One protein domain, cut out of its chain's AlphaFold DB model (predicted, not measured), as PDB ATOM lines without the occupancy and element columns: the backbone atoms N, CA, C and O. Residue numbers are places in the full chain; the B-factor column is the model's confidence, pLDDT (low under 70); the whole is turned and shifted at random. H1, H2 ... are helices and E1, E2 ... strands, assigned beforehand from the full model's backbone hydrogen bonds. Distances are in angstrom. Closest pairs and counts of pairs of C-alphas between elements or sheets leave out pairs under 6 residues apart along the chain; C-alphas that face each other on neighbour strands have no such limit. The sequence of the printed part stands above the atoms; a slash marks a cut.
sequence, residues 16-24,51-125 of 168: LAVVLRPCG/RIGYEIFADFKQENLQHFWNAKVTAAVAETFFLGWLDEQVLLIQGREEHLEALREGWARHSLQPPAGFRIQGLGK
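What this domain is: This is residues 16 to 24 and 51 to 125 of the 168 residues of an uncharacterized protein of Paroedura picta (UniProt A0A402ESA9). A strongly twisted sheet of four strands has H1 and H3 packed over one face, H1 toward the E2 and E3 side and H3 over E1 and E4, while the short H2 packs on both helices and joins them off the sheet. The other face of the sheet has no named helix over it. The 84 printed residues include three named helices and four named strands, in the order E1, H1, H2, E2, E3, H3, E4; the sheet runs E2, E3, E1, E4, with neighbours antiparallel, and the class is mixed, helices and strands. The whole is compact and rounded, with a radius of gyration of the C-alphas of 11.3 A and spans of 29 by 21 by 19 A.

Where its parts are: E1, residues 16 to 22, begins at C-alpha 16 (-0.815, 12.046, -76.725) and is 19.0 A long. After the cut, H1, residues 53 to 66, begins at C-alpha 53 (-8.137, 12.401, -89.357) and is 20.2 A long. H2 follows as residues 71 to 78, E2 as residues 81 to 86 and E3 as residues 90 to 94. H3, residues 97 to 108, is 16.3 A long. E4, residues 118 to 124, is 16.9 A long and ends at C-alpha 124 (1.878, 6.514, -76.264).

How they stand to each other: E2 and E4 are the edge strands. E1 and E4 stand at 153 degrees, with N 19 and O 122 2.9 A apart, within hydrogen-bond range. E3 and E1 have N 18 and O 91 within range at 2.8 A. E2 and E3 form a hairpin, with N 83 and O 92 within range at 2.9 A. E3, H3 and E4 make a split strand-helix-strand unit, two strands running the same way with E1 between them in the sheet, and its crossover is right-handed. The arrangement is one of two layers, the sheet E2, E3, E1, E4 being one layer and the helices H1 and H3, on one face of it, the other. H1 is on the sheet at a height of 4.9 A but only just over none of its strands, as 2 of its C-alphas fall on E3; its closest C-alphas to E2 are those of Gly 53 and Trp 85, 4.9 A apart. H3, at a height of 9.3 A, is over E1 and E4 and runs along the strands, only just, at 29 degrees to E1 on the local plane; the C-alphas of Arg 104 and Leu 123 in E4 are its closest there, 6.7 A apart. H2 is not on the sheet. H1 and H2 form a helical hairpin with a shallow tilt of 23 degrees; H1 touches H2 with residues 61 to 65 alone, closest at the C-alphas of Leu 65 and Thr 74, 5.3 A. H2 touches H3, closest at the C-alphas of Ala 76 and His 99, 4.3 A, at a steep tilt of 67 degrees, only just short of about perpendicular. H1 and H3 are apart. In H1, H2 and H3 every O i to N i+4 pair is within hydrogen-bond range.

The domain as a whole: The C-alphas of Gly 24 and Glu 98, the two farthest apart, are 33.2 A apart. Residues 25 to 50 are not printed, and C-alphas 24 and 51 are 13.5 A apart across that cut. Of the links printed whole, none is long. The mean pLDDT of the printed part is 78.4, and residues 23 to 24, 51, 67 to 70, 87 and 125 are under 70.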
ATOM      1  N   LEU A  16      -0.569  13.473 -76.865       81.69
ATOM      2  CA  LEU A  16      -0.815  12.046 -76.725       81.69
ATOM      3  C   LEU A  16      -1.021  11.439 -78.113       81.69
ATOM      4  O   LEU A  16      -1.773  11.972 -78.926       81.69
ATOM      5  N   ALA A  17      -0.356  10.315 -78.365       84.56
ATOM      6  CA  ALA A  17      -0.516   9.552 -79.592       84.56
ATOM      7  C   ALA A  17      -1.439   8.358 -79.331       84.56
ATOM      8  O   ALA A  17      -1.135   7.506 -78.492       84.56
ATOM      9  N   VAL A  18      -2.554   8.295 -80.052       83.62
ATOM     10  CA  VAL A  18      -3.506   7.183 -80.019       83.62
ATOM     11  C   VAL A  18      -3.299   6.339 -81.267       83.62
ATOM     12  O   VAL A  18      -3.570   6.785 -82.377       83.62
ATOM     13  N   VAL A  19      -2.811   5.113 -81.095       82.81
ATOM     14  CA  VAL A  19      -2.635   4.178 -82.209       82.81
ATOM     15  C   VAL A  19      -3.964   3.484 -82.462       82.81
ATOM     16  O   VAL A  19      -4.422   2.671 -81.658       82.81
ATOM     17  N   LEU A  20      -4.568   3.795 -83.596       80.62
ATOM     18  CA  LEU A  20      -5.799   3.222 -84.100       80.62
ATOM     19  C   LEU A  20      -5.476   2.235 -85.219       80.62
ATOM     20  O   LEU A  20      -4.703   2.508 -86.131       80.62
ATOM     21  N   ARG A  21      -6.095   1.062 -85.161       75.31
ATOM     22  CA  ARG A  21      -6.064   0.096 -86.255       75.31
ATOM     23  C   ARG A  21      -7.452   0.008 -86.871       75.31
ATOM     24  O   ARG A  21      -8.396  -0.219 -86.112       75.31
ATOM     25  N   PRO A  22      -7.599   0.113 -88.198       70.25
ATOM     26  CA  PRO A  22      -8.857  -0.209 -88.852       70.25
ATOM     27  C   PRO A  22      -9.273  -1.643 -88.508       70.25
ATOM     28  O   PRO A  22      -8.456  -2.566 -88.548       70.25
ATOM     29  N   CYS A  23     -10.542  -1.841 -88.162       65.38
ATOM     30  CA  CYS A  23     -11.124  -3.163 -87.928       65.38
ATOM     31  C   CYS A  23     -11.545  -3.855 -89.247       65.38
ATOM     32  O   CYS A  23     -12.118  -4.940 -89.228       65.38
ATOM     33  N   GLY A  24     -11.235  -3.250 -90.401       55.19
ATOM     34  CA  GLY A  24     -11.449  -3.824 -91.728       55.19
ATOM     35  C   GLY A  24     -10.371  -4.853 -92.062       55.19
ATOM     36  O   GLY A  24      -9.174  -4.558 -92.029       55.19
ATOM     37  N   ARG A  51     -10.851   8.862 -94.800       57.09
ATOM     38  CA  ARG A  51     -11.499   9.526 -93.671       57.09
ATOM     39  C   ARG A  51     -10.473  10.503 -93.139       57.09
ATOM     40  O   ARG A  51      -9.370  10.107 -92.759       57.09
ATOM     41  N   ILE A  52     -10.810  11.784 -93.188       71.56
ATOM     42  CA  ILE A  52      -9.901  12.836 -92.751       71.56
ATOM     43  C   ILE A  52      -9.695  12.604 -91.253       71.56
ATOM     44  O   ILE A  52     -10.656  12.341 -90.535       71.56
ATOM     45  N   GLY A  53      -8.456  12.680 -90.764       76.88
ATOM     46  CA  GLY A  53      -8.137  12.401 -89.357       76.88
ATOM     47  C   GLY A  53      -9.018  13.131 -88.338       76.88
ATOM     48  O   GLY A  53      -9.278  12.624 -87.250       76.88
ATOM     49  N   TYR A  54      -9.537  14.295 -88.730       82.50
ATOM     50  CA  TYR A  54     -10.512  15.065 -87.971       82.50
ATOM     51  C   TYR A  54     -11.859  14.348 -87.775       82.50
ATOM     52  O   TYR A  54     -12.425  14.421 -86.691       82.50
ATOM     53  N   GLU A  55     -12.376  13.625 -88.771       83.06
ATOM     54  CA  GLU A  55     -13.610  12.837 -88.630       83.06
ATOM     55  C   GLU A  55     -13.413  11.682 -87.650       83.06
ATOM     56  O   GLU A  55     -14.273  11.415 -86.821       83.06
ATOM     57  N   ILE A  56     -12.245  11.037 -87.690       82.38
ATOM     58  CA  ILE A  56     -11.889   9.966 -86.752       82.38
ATOM     59  C   ILE A  56     -11.799  10.523 -85.327       82.38
ATOM     60  O   ILE A  56     -12.251   9.884 -84.377       82.38
ATOM     61  N   PHE A  57     -11.257  11.731 -85.172       86.25
ATOM     62  CA  PHE A  57     -11.262  12.448 -83.902       86.25
ATOM     63  C   PHE A  57     -12.673  12.827 -83.444       86.25
ATOM     64  O   PHE A  57     -12.984  12.674 -82.266       86.25
ATOM     65  N   ALA A  58     -13.533  13.292 -84.351       85.44
ATOM     66  CA  ALA A  58     -14.917  13.628 -84.043       85.44
ATOM     67  C   ALA A  58     -15.704  12.389 -83.592       85.44
ATOM     68  O   ALA A  58     -16.334  12.443 -82.540       85.44
ATOM     69  N   ASP A  59     -15.581  11.267 -84.307       85.50
ATOM     70  CA  ASP A  59     -16.152   9.972 -83.919       85.50
ATOM     71  C   ASP A  59     -15.614   9.534 -82.548       85.50
ATOM     72  O   ASP A  59     -16.374   9.136 -81.669       85.50
ATOM     73  N   PHE A  60     -14.301   9.666 -82.324       85.25
ATOM     74  CA  PHE A  60     -13.675   9.342 -81.043       85.25
ATOM     75  C   PHE A  60     -14.246  10.194 -79.903       85.25
ATOM     76  O   PHE A  60     -14.581   9.657 -78.845       85.25
ATOM     77  N   LYS A  61     -14.404  11.508 -80.106       87.19
ATOM     78  CA  LYS A  61     -15.043  12.379 -79.115       87.19
ATOM     79  C   LYS A  61     -16.490  11.984 -78.902       87.19
ATOM     80  O   LYS A  61     -16.892  11.816 -77.763       87.19
ATOM     81  N   GLN A  62     -17.257  11.812 -79.968       84.44
ATOM     82  CA  GLN A  62     -18.676  11.501 -79.899       84.44
ATOM     83  C   GLN A  62     -18.945  10.195 -79.138       84.44
ATOM     84  O   GLN A  62     -19.845  10.166 -78.297       84.44
ATOM     85  N   GLU A  63     -18.162   9.144 -79.378       82.88
ATOM     86  CA  GLU A  63     -18.321   7.866 -78.681       82.88
ATOM     87  C   GLU A  63     -18.024   8.025 -77.181       82.88
ATOM     88  O   GLU A  63     -18.825   7.660 -76.323       82.88
ATOM     89  N   ASN A  64     -16.910   8.672 -76.835       81.88
ATOM     90  CA  ASN A  64     -16.511   8.849 -75.437       81.88
ATOM     91  C   ASN A  64     -17.329   9.926 -74.690       81.88
ATOM     92  O   ASN A  64     -17.419   9.883 -73.464       81.88
ATOM     93  N   LEU A  65     -17.950  10.873 -75.403       80.62
ATOM     94  CA  LEU A  65     -18.836  11.896 -74.835       80.62
ATOM     95  C   LEU A  65     -20.212  11.340 -74.462       80.62
ATOM     96  O   LEU A  65     -20.796  11.763 -73.468       80.62
ATOM     97  N   GLN A  66     -20.721  10.379 -75.233       73.31
ATOM     98  CA  GLN A  66     -21.985   9.700 -74.930       73.31
ATOM     99  C   GLN A  66     -21.855   8.732 -73.744       73.31
ATOM    100  O   GLN A  66     -22.827   8.439 -73.045       73.31
ATOM    101  N   HIS A  67     -20.639   8.261 -73.477       65.56
ATOM    102  CA  HIS A  67     -20.334   7.335 -72.400       65.56
ATOM    103  C   HIS A  67     -20.062   8.059 -71.068       65.56
ATOM    104  O   HIS A  67     -18.925   8.308 -70.679       65.56
ATOM    105  N   PHE A  68     -21.131   8.328 -70.314       58.78
ATOM    106  CA  PHE A  68     -21.113   9.077 -69.043       58.78
ATOM    107  C   PHE A  68     -20.490   8.346 -67.836       58.78
ATOM    108  O   PHE A  68     -20.428   8.893 -66.736       58.78
ATOM    109  N   TRP A  69     -20.049   7.101 -68.001       62.22
ATOM    110  CA  TRP A  69     -19.602   6.252 -66.892       62.22
ATOM    111  C   TRP A  69     -18.252   6.668 -66.293       62.22
ATOM    112  O   TRP A  69     -17.885   6.188 -65.222       62.22
ATOM    113  N   ASN A  70     -17.524   7.585 -66.938       68.88
ATOM    114  CA  ASN A  70     -16.316   8.178 -66.379       68.88
ATOM    115  C   ASN A  70     -16.211   9.665 -66.737       68.88
ATOM    116  O   ASN A  70     -15.527  10.042 -67.687       68.88
ATOM    117  N   ALA A  71     -16.849  10.516 -65.927       79.25
ATOM    118  CA  ALA A  71     -16.880  11.968 -66.123       79.25
ATOM    119  C   ALA A  71     -15.485  12.602 -66.291       79.25
ATOM    120  O   ALA A  71     -15.351  13.583 -67.017       79.25
ATOM    121  N   LYS A  72     -14.436  12.027 -65.677       81.81
ATOM    122  CA  LYS A  72     -13.052  12.501 -65.849       81.81
ATOM    123  C   LYS A  72     -12.525  12.236 -67.257       81.81
ATOM    124  O   LYS A  72     -11.926  13.121 -67.853       81.81
ATOM    125  N   VAL A  73     -12.763  11.040 -67.796       81.56
ATOM    126  CA  VAL A  73     -12.380  10.683 -69.173       81.56
ATOM    127  C   VAL A  73     -13.217  11.475 -70.168       81.56
ATOM    128  O   VAL A  73     -12.665  12.027 -71.108       81.56
ATOM    129  N   THR A  74     -14.523  11.593 -69.940       84.88
ATOM    130  CA  THR A  74     -15.431  12.386 -70.775       84.88
ATOM    131  C   THR A  74     -14.985  13.847 -70.854       84.88
ATOM    132  O   THR A  74     -14.842  14.375 -71.955       84.88
ATOM    133  N   ALA A  75     -14.698  14.483 -69.712       85.81
ATOM    134  CA  ALA A  75     -14.173  15.847 -69.663       85.81
ATOM    135  C   ALA A  75     -12.798  15.945 -70.338       85.81
ATOM    136  O   ALA A  75     -12.573  16.840 -71.146       85.81
ATOM    137  N   ALA A  76     -11.908  14.983 -70.089       87.56
ATOM    138  CA  ALA A  76     -10.602  14.946 -70.730       87.56
ATOM    139  C   ALA A  76     -10.704  14.852 -72.258       87.56
ATOM    140  O   ALA A  76     -10.052  15.624 -72.952       87.56
ATOM    141  N   VAL A  77     -11.545  13.960 -72.790       86.88
ATOM    142  CA  VAL A  77     -11.808  13.840 -74.232       86.88
ATOM    143  C   VAL A  77     -12.424  15.133 -74.775       86.88
ATOM    144  O   VAL A  77     -11.995  15.611 -75.828       86.88
ATOM    145  N   ALA A  78     -13.386  15.730 -74.063       85.56
ATOM    146  CA  ALA A  78     -14.021  16.994 -74.442       85.56
ATOM    147  C   ALA A  78     -13.002  18.132 -74.597       85.56
ATOM    148  O   ALA A  78     -13.052  18.864 -75.584       85.56
ATOM    149  N   GLU A  79     -12.051  18.215 -73.669       86.94
ATOM    150  CA  GLU A  79     -11.021  19.253 -73.590       86.94
ATOM    151  C   GLU A  79      -9.773  18.948 -74.435       86.94
ATOM    152  O   GLU A  79      -8.843  19.755 -74.491       86.94
ATOM    153  N   THR A  80      -9.708  17.782 -75.088       86.62
ATOM    154  CA  THR A  80      -8.629  17.491 -76.041       86.62
ATOM    155  C   THR A  80      -8.854  18.148 -77.396       86.62
ATOM    156  O   THR A  80      -9.989  18.338 -77.853       86.62
ATOM    157  N   PHE A  81      -7.736  18.432 -78.061       85.38
ATOM    158  CA  PHE A  81      -7.630  19.036 -79.380       85.38
ATOM    159  C   PHE A  81      -6.964  18.079 -80.360       85.38
ATOM    160  O   PHE A  81      -6.044  17.348 -80.004       85.38
ATOM    161  N   PHE A  82      -7.398  18.111 -81.614       86.69
ATOM    162  CA  PHE A  82      -6.759  17.374 -82.695       86.69
ATOM    163  C   PHE A  82      -5.473  18.083 -83.132       86.69
ATOM    164  O   PHE A  82      -5.511  19.261 -83.481       86.69
ATOM    165  N   LEU A  83      -4.349  17.366 -83.138       83.88
ATOM    166  CA  LEU A  83      -3.076  17.857 -83.677       83.88
ATOM    167  C   LEU A  83      -2.831  17.368 -85.100       83.88
ATOM    168  O   LEU A  83      -2.271  18.092 -85.918       83.88
ATOM    169  N   GLY A  84      -3.201  16.121 -85.386       80.50
ATOM    170  CA  GLY A  84      -2.890  15.514 -86.666       80.50
ATOM    171  C   GLY A  84      -3.202  14.030 -86.727       80.50
ATOM    172  O   GLY A  84      -3.512  13.378 -85.729       80.50
ATOM    173  N   TRP A  85      -3.101  13.502 -87.939       79.69
ATOM    174  CA  TRP A  85      -3.329  12.102 -88.258       79.69
ATOM    175  C   TRP A  85      -2.151  11.600 -89.078       79.69
ATOM    176  O   TRP A  85      -1.935  12.051 -90.201       79.69
ATOM    177  N   LEU A  86      -1.350  10.737 -88.459       73.88
ATOM    178  CA  LEU A  86      -0.101  10.201 -88.991       73.88
ATOM    179  C   LEU A  86      -0.321   8.777 -89.508       73.88
ATOM    180  O   LEU A  86      -1.003   7.981 -88.857       73.88
ATOM    181  N   ASP A  87       0.271   8.461 -90.664       68.50
ATOM    182  CA  ASP A  87       0.313   7.113 -91.266       68.50
ATOM    183  C   ASP A  87      -1.042   6.392 -91.364       68.50
ATOM    184  O   ASP A  87      -1.124   5.161 -91.326       68.50
ATOM    185  N   GLU A  88      -2.125   7.167 -91.431       71.06
ATOM    186  CA  GLU A  88      -3.507   6.684 -91.427       71.06
ATOM    187  C   GLU A  88      -3.869   5.765 -90.244       71.06
ATOM    188  O   GLU A  88      -4.809   4.968 -90.308       71.06
ATOM    189  N   GLN A  89      -3.111   5.868 -89.150       73.31
ATOM    190  CA  GLN A  89      -3.199   4.966 -88.003       73.31
ATOM    191  C   GLN A  89      -3.009   5.682 -86.668       73.31
ATOM    192  O   GLN A  89      -3.543   5.235 -85.659       73.31
ATOM    193  N   VAL A  90      -2.248   6.772 -86.606       81.12
ATOM    194  CA  VAL A  90      -1.917   7.430 -85.340       81.12
ATOM    195  C   VAL A  90      -2.632   8.768 -85.239       81.12
ATOM    196  O   VAL A  90      -2.349   9.708 -85.981       81.12
ATOM    197  N   LEU A  91      -3.541   8.868 -84.271       84.12
ATOM    198  CA  LEU A  91      -4.230  10.101 -83.924       84.12
ATOM    199  C   LEU A  91      -3.417  10.864 -82.889       84.12
ATOM    200  O   LEU A  91      -3.250  10.411 -81.757       84.12
ATOM    201  N   LEU A  92      -2.916  12.030 -83.276       83.69
ATOM    202  CA  LEU A  92      -2.269  12.944 -82.354       83.69
ATOM    203  C   LEU A  92      -3.311  13.879 -81.764       83.69
ATOM    204  O   LEU A  92      -4.011  14.592 -82.489       83.69
ATOM    205  N   ILE A  93      -3.365  13.906 -80.440       87.06
ATOM    206  CA  ILE A  93      -4.224  14.813 -79.694       87.06
ATOM    207  C   ILE A  93      -3.406  15.609 -78.681       87.06
ATOM    208  O   ILE A  93      -2.439  15.104 -78.115       87.06
ATOM    209  N   GLN A  94      -3.783  16.861 -78.457       84.62
ATOM    210  CA  GLN A  94      -3.224  17.729 -77.428       84.62
ATOM    211  C   GLN A  94      -4.237  17.912 -76.310       84.62
ATOM    212  O   GLN A  94      -5.439  17.963 -76.555       84.62
ATOM    213  N   GLY A  95      -3.766  18.054 -75.084       84.38
ATOM    214  CA  GLY A  95      -4.621  18.381 -73.952       84.38
ATOM    215  C   GLY A  95      -3.785  18.845 -72.776       84.38
ATOM    216  O   GLY A  95      -2.566  18.923 -72.865       84.38
ATOM    217  N   ARG A  96      -4.427  19.137 -71.648       83.88
ATOM    218  CA  ARG A  96      -3.704  19.350 -70.390       83.88
ATOM    219  C   ARG A  96      -3.168  18.026 -69.861       83.88
ATOM    220  O   ARG A  96      -3.744  16.979 -70.141       83.88
ATOM    221  N   GLU A  97      -2.104  18.063 -69.068       79.00
ATOM    222  CA  GLU A  97      -1.502  16.848 -68.501       79.00
ATOM    223  C   GLU A  97      -2.507  16.026 -67.680       79.00
ATOM    224  O   GLU A  97      -2.628  14.828 -67.915       79.00
ATOM    225  N   GLU A  98      -3.332  16.687 -66.864       82.50
ATOM    226  CA  GLU A  98      -4.447  16.075 -66.124       82.50
ATOM    227  C   GLU A  98      -5.437  15.323 -67.039       82.50
ATOM    228  O   GLU A  98      -5.886  14.217 -66.727       82.50
ATOM    229  N   HIS A  99      -5.740  15.882 -68.215       84.56
ATOM    230  CA  HIS A  99      -6.633  15.266 -69.194       84.56
ATOM    231  C   HIS A  99      -5.944  14.081 -69.878       84.56
ATOM    232  O   HIS A  99      -6.545  13.025 -70.059       84.56
ATOM    233  N   LEU A 100      -4.665  14.217 -70.228       82.00
ATOM    234  CA  LEU A 100      -3.910  13.133 -70.852       82.00
ATOM    235  C   LEU A 100      -3.723  11.942 -69.912       82.00
ATOM    236  O   LEU A 100      -3.794  10.798 -70.361       82.00
ATOM    237  N   GLU A 101      -3.495  12.190 -68.624       81.44
ATOM    238  CA  GLU A 101      -3.458  11.144 -67.604       81.44
ATOM    239  C   GLU A 101      -4.815  10.459 -67.465       81.44
ATOM    240  O   GLU A 101      -4.875   9.230 -67.503       81.44
ATOM    241  N   ALA A 102      -5.910  11.226 -67.425       83.38
ATOM    242  CA  ALA A 102      -7.256  10.662 -67.397       83.38
ATOM    243  C   ALA A 102      -7.540   9.774 -68.622       83.38
ATOM    244  O   ALA A 102      -8.117   8.701 -68.468       83.38
ATOM    245  N   LEU A 103      -7.087  10.150 -69.823       83.50
ATOM    246  CA  LEU A 103      -7.210   9.311 -71.025       83.50
ATOM    247  C   LEU A 103      -6.371   8.034 -70.937       83.50
ATOM    248  O   LEU A 103      -6.834   6.966 -71.334       83.50
ATOM    249  N   ARG A 104      -5.145   8.117 -70.406       79.12
ATOM    250  CA  ARG A 104      -4.287   6.939 -70.193       79.12
ATOM    251  C   ARG A 104      -4.903   5.973 -69.200       79.12
ATOM    252  O   ARG A 104      -4.929   4.773 -69.459       79.12
ATOM    253  N   GLU A 105      -5.402   6.496 -68.088       78.69
ATOM    254  CA  GLU A 105      -6.079   5.703 -67.074       78.69
ATOM    255  C   GLU A 105      -7.381   5.116 -67.627       78.69
ATOM    256  O   GLU A 105      -7.649   3.928 -67.451       78.69
ATOM    257  N   GLY A 106      -8.146   5.919 -68.371       77.62
ATOM    258  CA  GLY A 106      -9.342   5.490 -69.081       77.62
ATOM    259  C   GLY A 106      -9.046   4.322 -70.011       77.62
ATOM    260  O   GLY A 106      -9.711   3.302 -69.940       77.62
ATOM    261  N   TRP A 107      -7.996   4.388 -70.821       77.44
ATOM    262  CA  TRP A 107      -7.578   3.262 -71.656       77.44
ATOM    263  C   TRP A 107      -7.107   2.042 -70.863       77.44
ATOM    264  O   TRP A 107      -7.512   0.926 -71.180       77.44
ATOM    265  N   ALA A 108      -6.299   2.235 -69.816       73.75
ATOM    266  CA  ALA A 108      -5.814   1.144 -68.968       73.75
ATOM    267  C   ALA A 108      -6.960   0.386 -68.275       73.75
ATOM    268  O   ALA A 108      -6.860  -0.813 -68.027       73.75
ATOM    269  N   ARG A 109      -8.067   1.081 -67.995       72.62
ATOM    270  CA  ARG A 109      -9.304   0.514 -67.444       72.62
ATOM    271  C   ARG A 109     -10.287   0.030 -68.518       72.62
ATOM    272  O   ARG A 109     -11.407  -0.335 -68.176       72.62
ATOM    273  N   HIS A 110      -9.892   0.028 -69.794       71.44
ATOM    274  CA  HIS A 110     -10.761  -0.254 -70.946       71.44
ATOM    275  C   HIS A 110     -12.003   0.648 -71.012       71.44
ATOM    276  O   HIS A 110     -13.049   0.263 -71.532       71.44
ATOM    277  N   SER A 111     -11.876   1.860 -70.476       72.50
ATOM    278  CA  SER A 111     -12.903   2.891 -70.474       72.50
ATOM    279  C   SER A 111     -12.953   3.780 -71.693       72.50
ATOM    280  O   SER A 111     -13.986   4.392 -71.952       72.50
ATOM    281  N   LEU A 112     -11.858   3.831 -72.444       77.94
ATOM    282  CA  LEU A 112     -11.821   4.523 -73.720       77.94
ATOM    283  C   LEU A 112     -12.526   3.682 -74.781       77.94
ATOM    284  O   LEU A 112     -12.120   2.545 -75.035       77.94
ATOM    285  N   GLN A 113     -13.527   4.260 -75.437       78.62
ATOM    286  CA  GLN A 113     -14.129   3.642 -76.609       78.62
ATOM    287  C   GLN A 113     -13.353   4.011 -77.873       78.62
ATOM    288  O   GLN A 113     -12.949   5.171 -78.041       78.62
ATOM    289  N   PRO A 114     -13.104   3.038 -78.764       76.25
ATOM    290  CA  PRO A 114     -12.501   3.322 -80.049       76.25
ATOM    291  C   PRO A 114     -13.501   4.035 -80.975       76.25
ATOM    292  O   PRO A 114     -14.706   3.830 -80.846       76.25
ATOM    293  N   PRO A 115     -13.022   4.839 -81.940       80.00
ATOM    294  CA  PRO A 115     -13.893   5.415 -82.958       80.00
ATOM    295  C   PRO A 115     -14.467   4.331 -83.883       80.00
ATOM    296  O   PRO A 115     -13.873   3.261 -84.060       80.00
ATOM    297  N   ALA A 116     -15.610   4.621 -84.509       71.56
ATOM    298  CA  ALA A 116     -16.340   3.678 -85.354       71.56
ATOM    299  C   ALA A 116     -15.457   3.074 -86.464       71.56
ATOM    300  O   ALA A 116     -14.872   3.784 -87.284       71.56
ATOM    301  N   GLY A 117     -15.366   1.740 -86.498       70.81
ATOM    302  CA  GLY A 117     -14.565   1.009 -87.488       70.81
ATOM    303  C   GLY A 117     -13.069   0.913 -87.170       70.81
ATOM    304  O   GLY A 117     -12.324   0.328 -87.956       70.81
ATOM    305  N   PHE A 118     -12.626   1.414 -86.016       76.75
ATOM    306  CA  PHE A 118     -11.254   1.282 -85.532       76.75
ATOM    307  C   PHE A 118     -11.208   0.529 -84.202       76.75
ATOM    308  O   PHE A 118     -12.200   0.383 -83.494       76.75
ATOM    309  N   ARG A 119     -10.022   0.040 -83.850       76.12
ATOM    310  CA  ARG A 119      -9.684  -0.432 -82.508       76.12
ATOM    311  C   ARG A 119      -8.445   0.306 -82.030       76.12
ATOM    312  O   ARG A 119      -7.469   0.420 -82.774       76.12
ATOM    313  N   ILE A 120      -8.468   0.794 -80.798       80.81
ATOM    314  CA  ILE A 120      -7.279   1.377 -80.180       80.81
ATOM    315  C   ILE A 120      -6.325   0.213 -79.868       80.81
ATOM    316  O   ILE A 120      -6.716  -0.766 -79.239       80.81
ATOM    317  N   GLN A 121      -5.094   0.269 -80.368       77.81
ATOM    318  CA  GLN A 121      -4.042  -0.696 -80.024       77.81
ATOM    319  C   GLN A 121      -3.205  -0.208 -78.844       77.81
ATOM    320  O   GLN A 121      -2.681  -1.018 -78.083       77.81
ATOM    321  N   GLY A 122      -3.089   1.108 -78.672       72.31
ATOM    322  CA  GLY A 122      -2.344   1.676 -77.562       72.31
ATOM    323  C   GLY A 122      -2.365   3.197 -77.527       72.31
ATOM    324  O   GLY A 122      -2.712   3.861 -78.504       72.31
ATOM    325  N   LEU A 123      -1.955   3.722 -76.374       78.75
ATOM    326  CA  LEU A 123      -1.723   5.139 -76.113       78.75
ATOM    327  C   LEU A 123      -0.248   5.351 -75.747       78.75
ATOM    328  O   LEU A 123       0.237   4.782 -74.767       78.75
ATOM    329  N   GLY A 124       0.465   6.190 -76.495       70.62
ATOM    330  CA  GLY A 124       1.878   6.514 -76.264       70.62
ATOM    331  C   GLY A 124       2.068   7.967 -75.834       70.62
ATOM    332  O   GLY A 124       1.390   8.856 -76.345       70.62
ATOM    333  N   LYS A 125       2.978   8.241 -74.878       55.25
ATOM    334  CA  LYS A 125       3.520   9.608 -74.751       55.25
ATOM    335  C   LYS A 125       4.528   9.731 -75.884       55.25
ATOM    336  O   LYS A 125       5.425   8.893 -75.936       55.25
TER     337      LYS A 125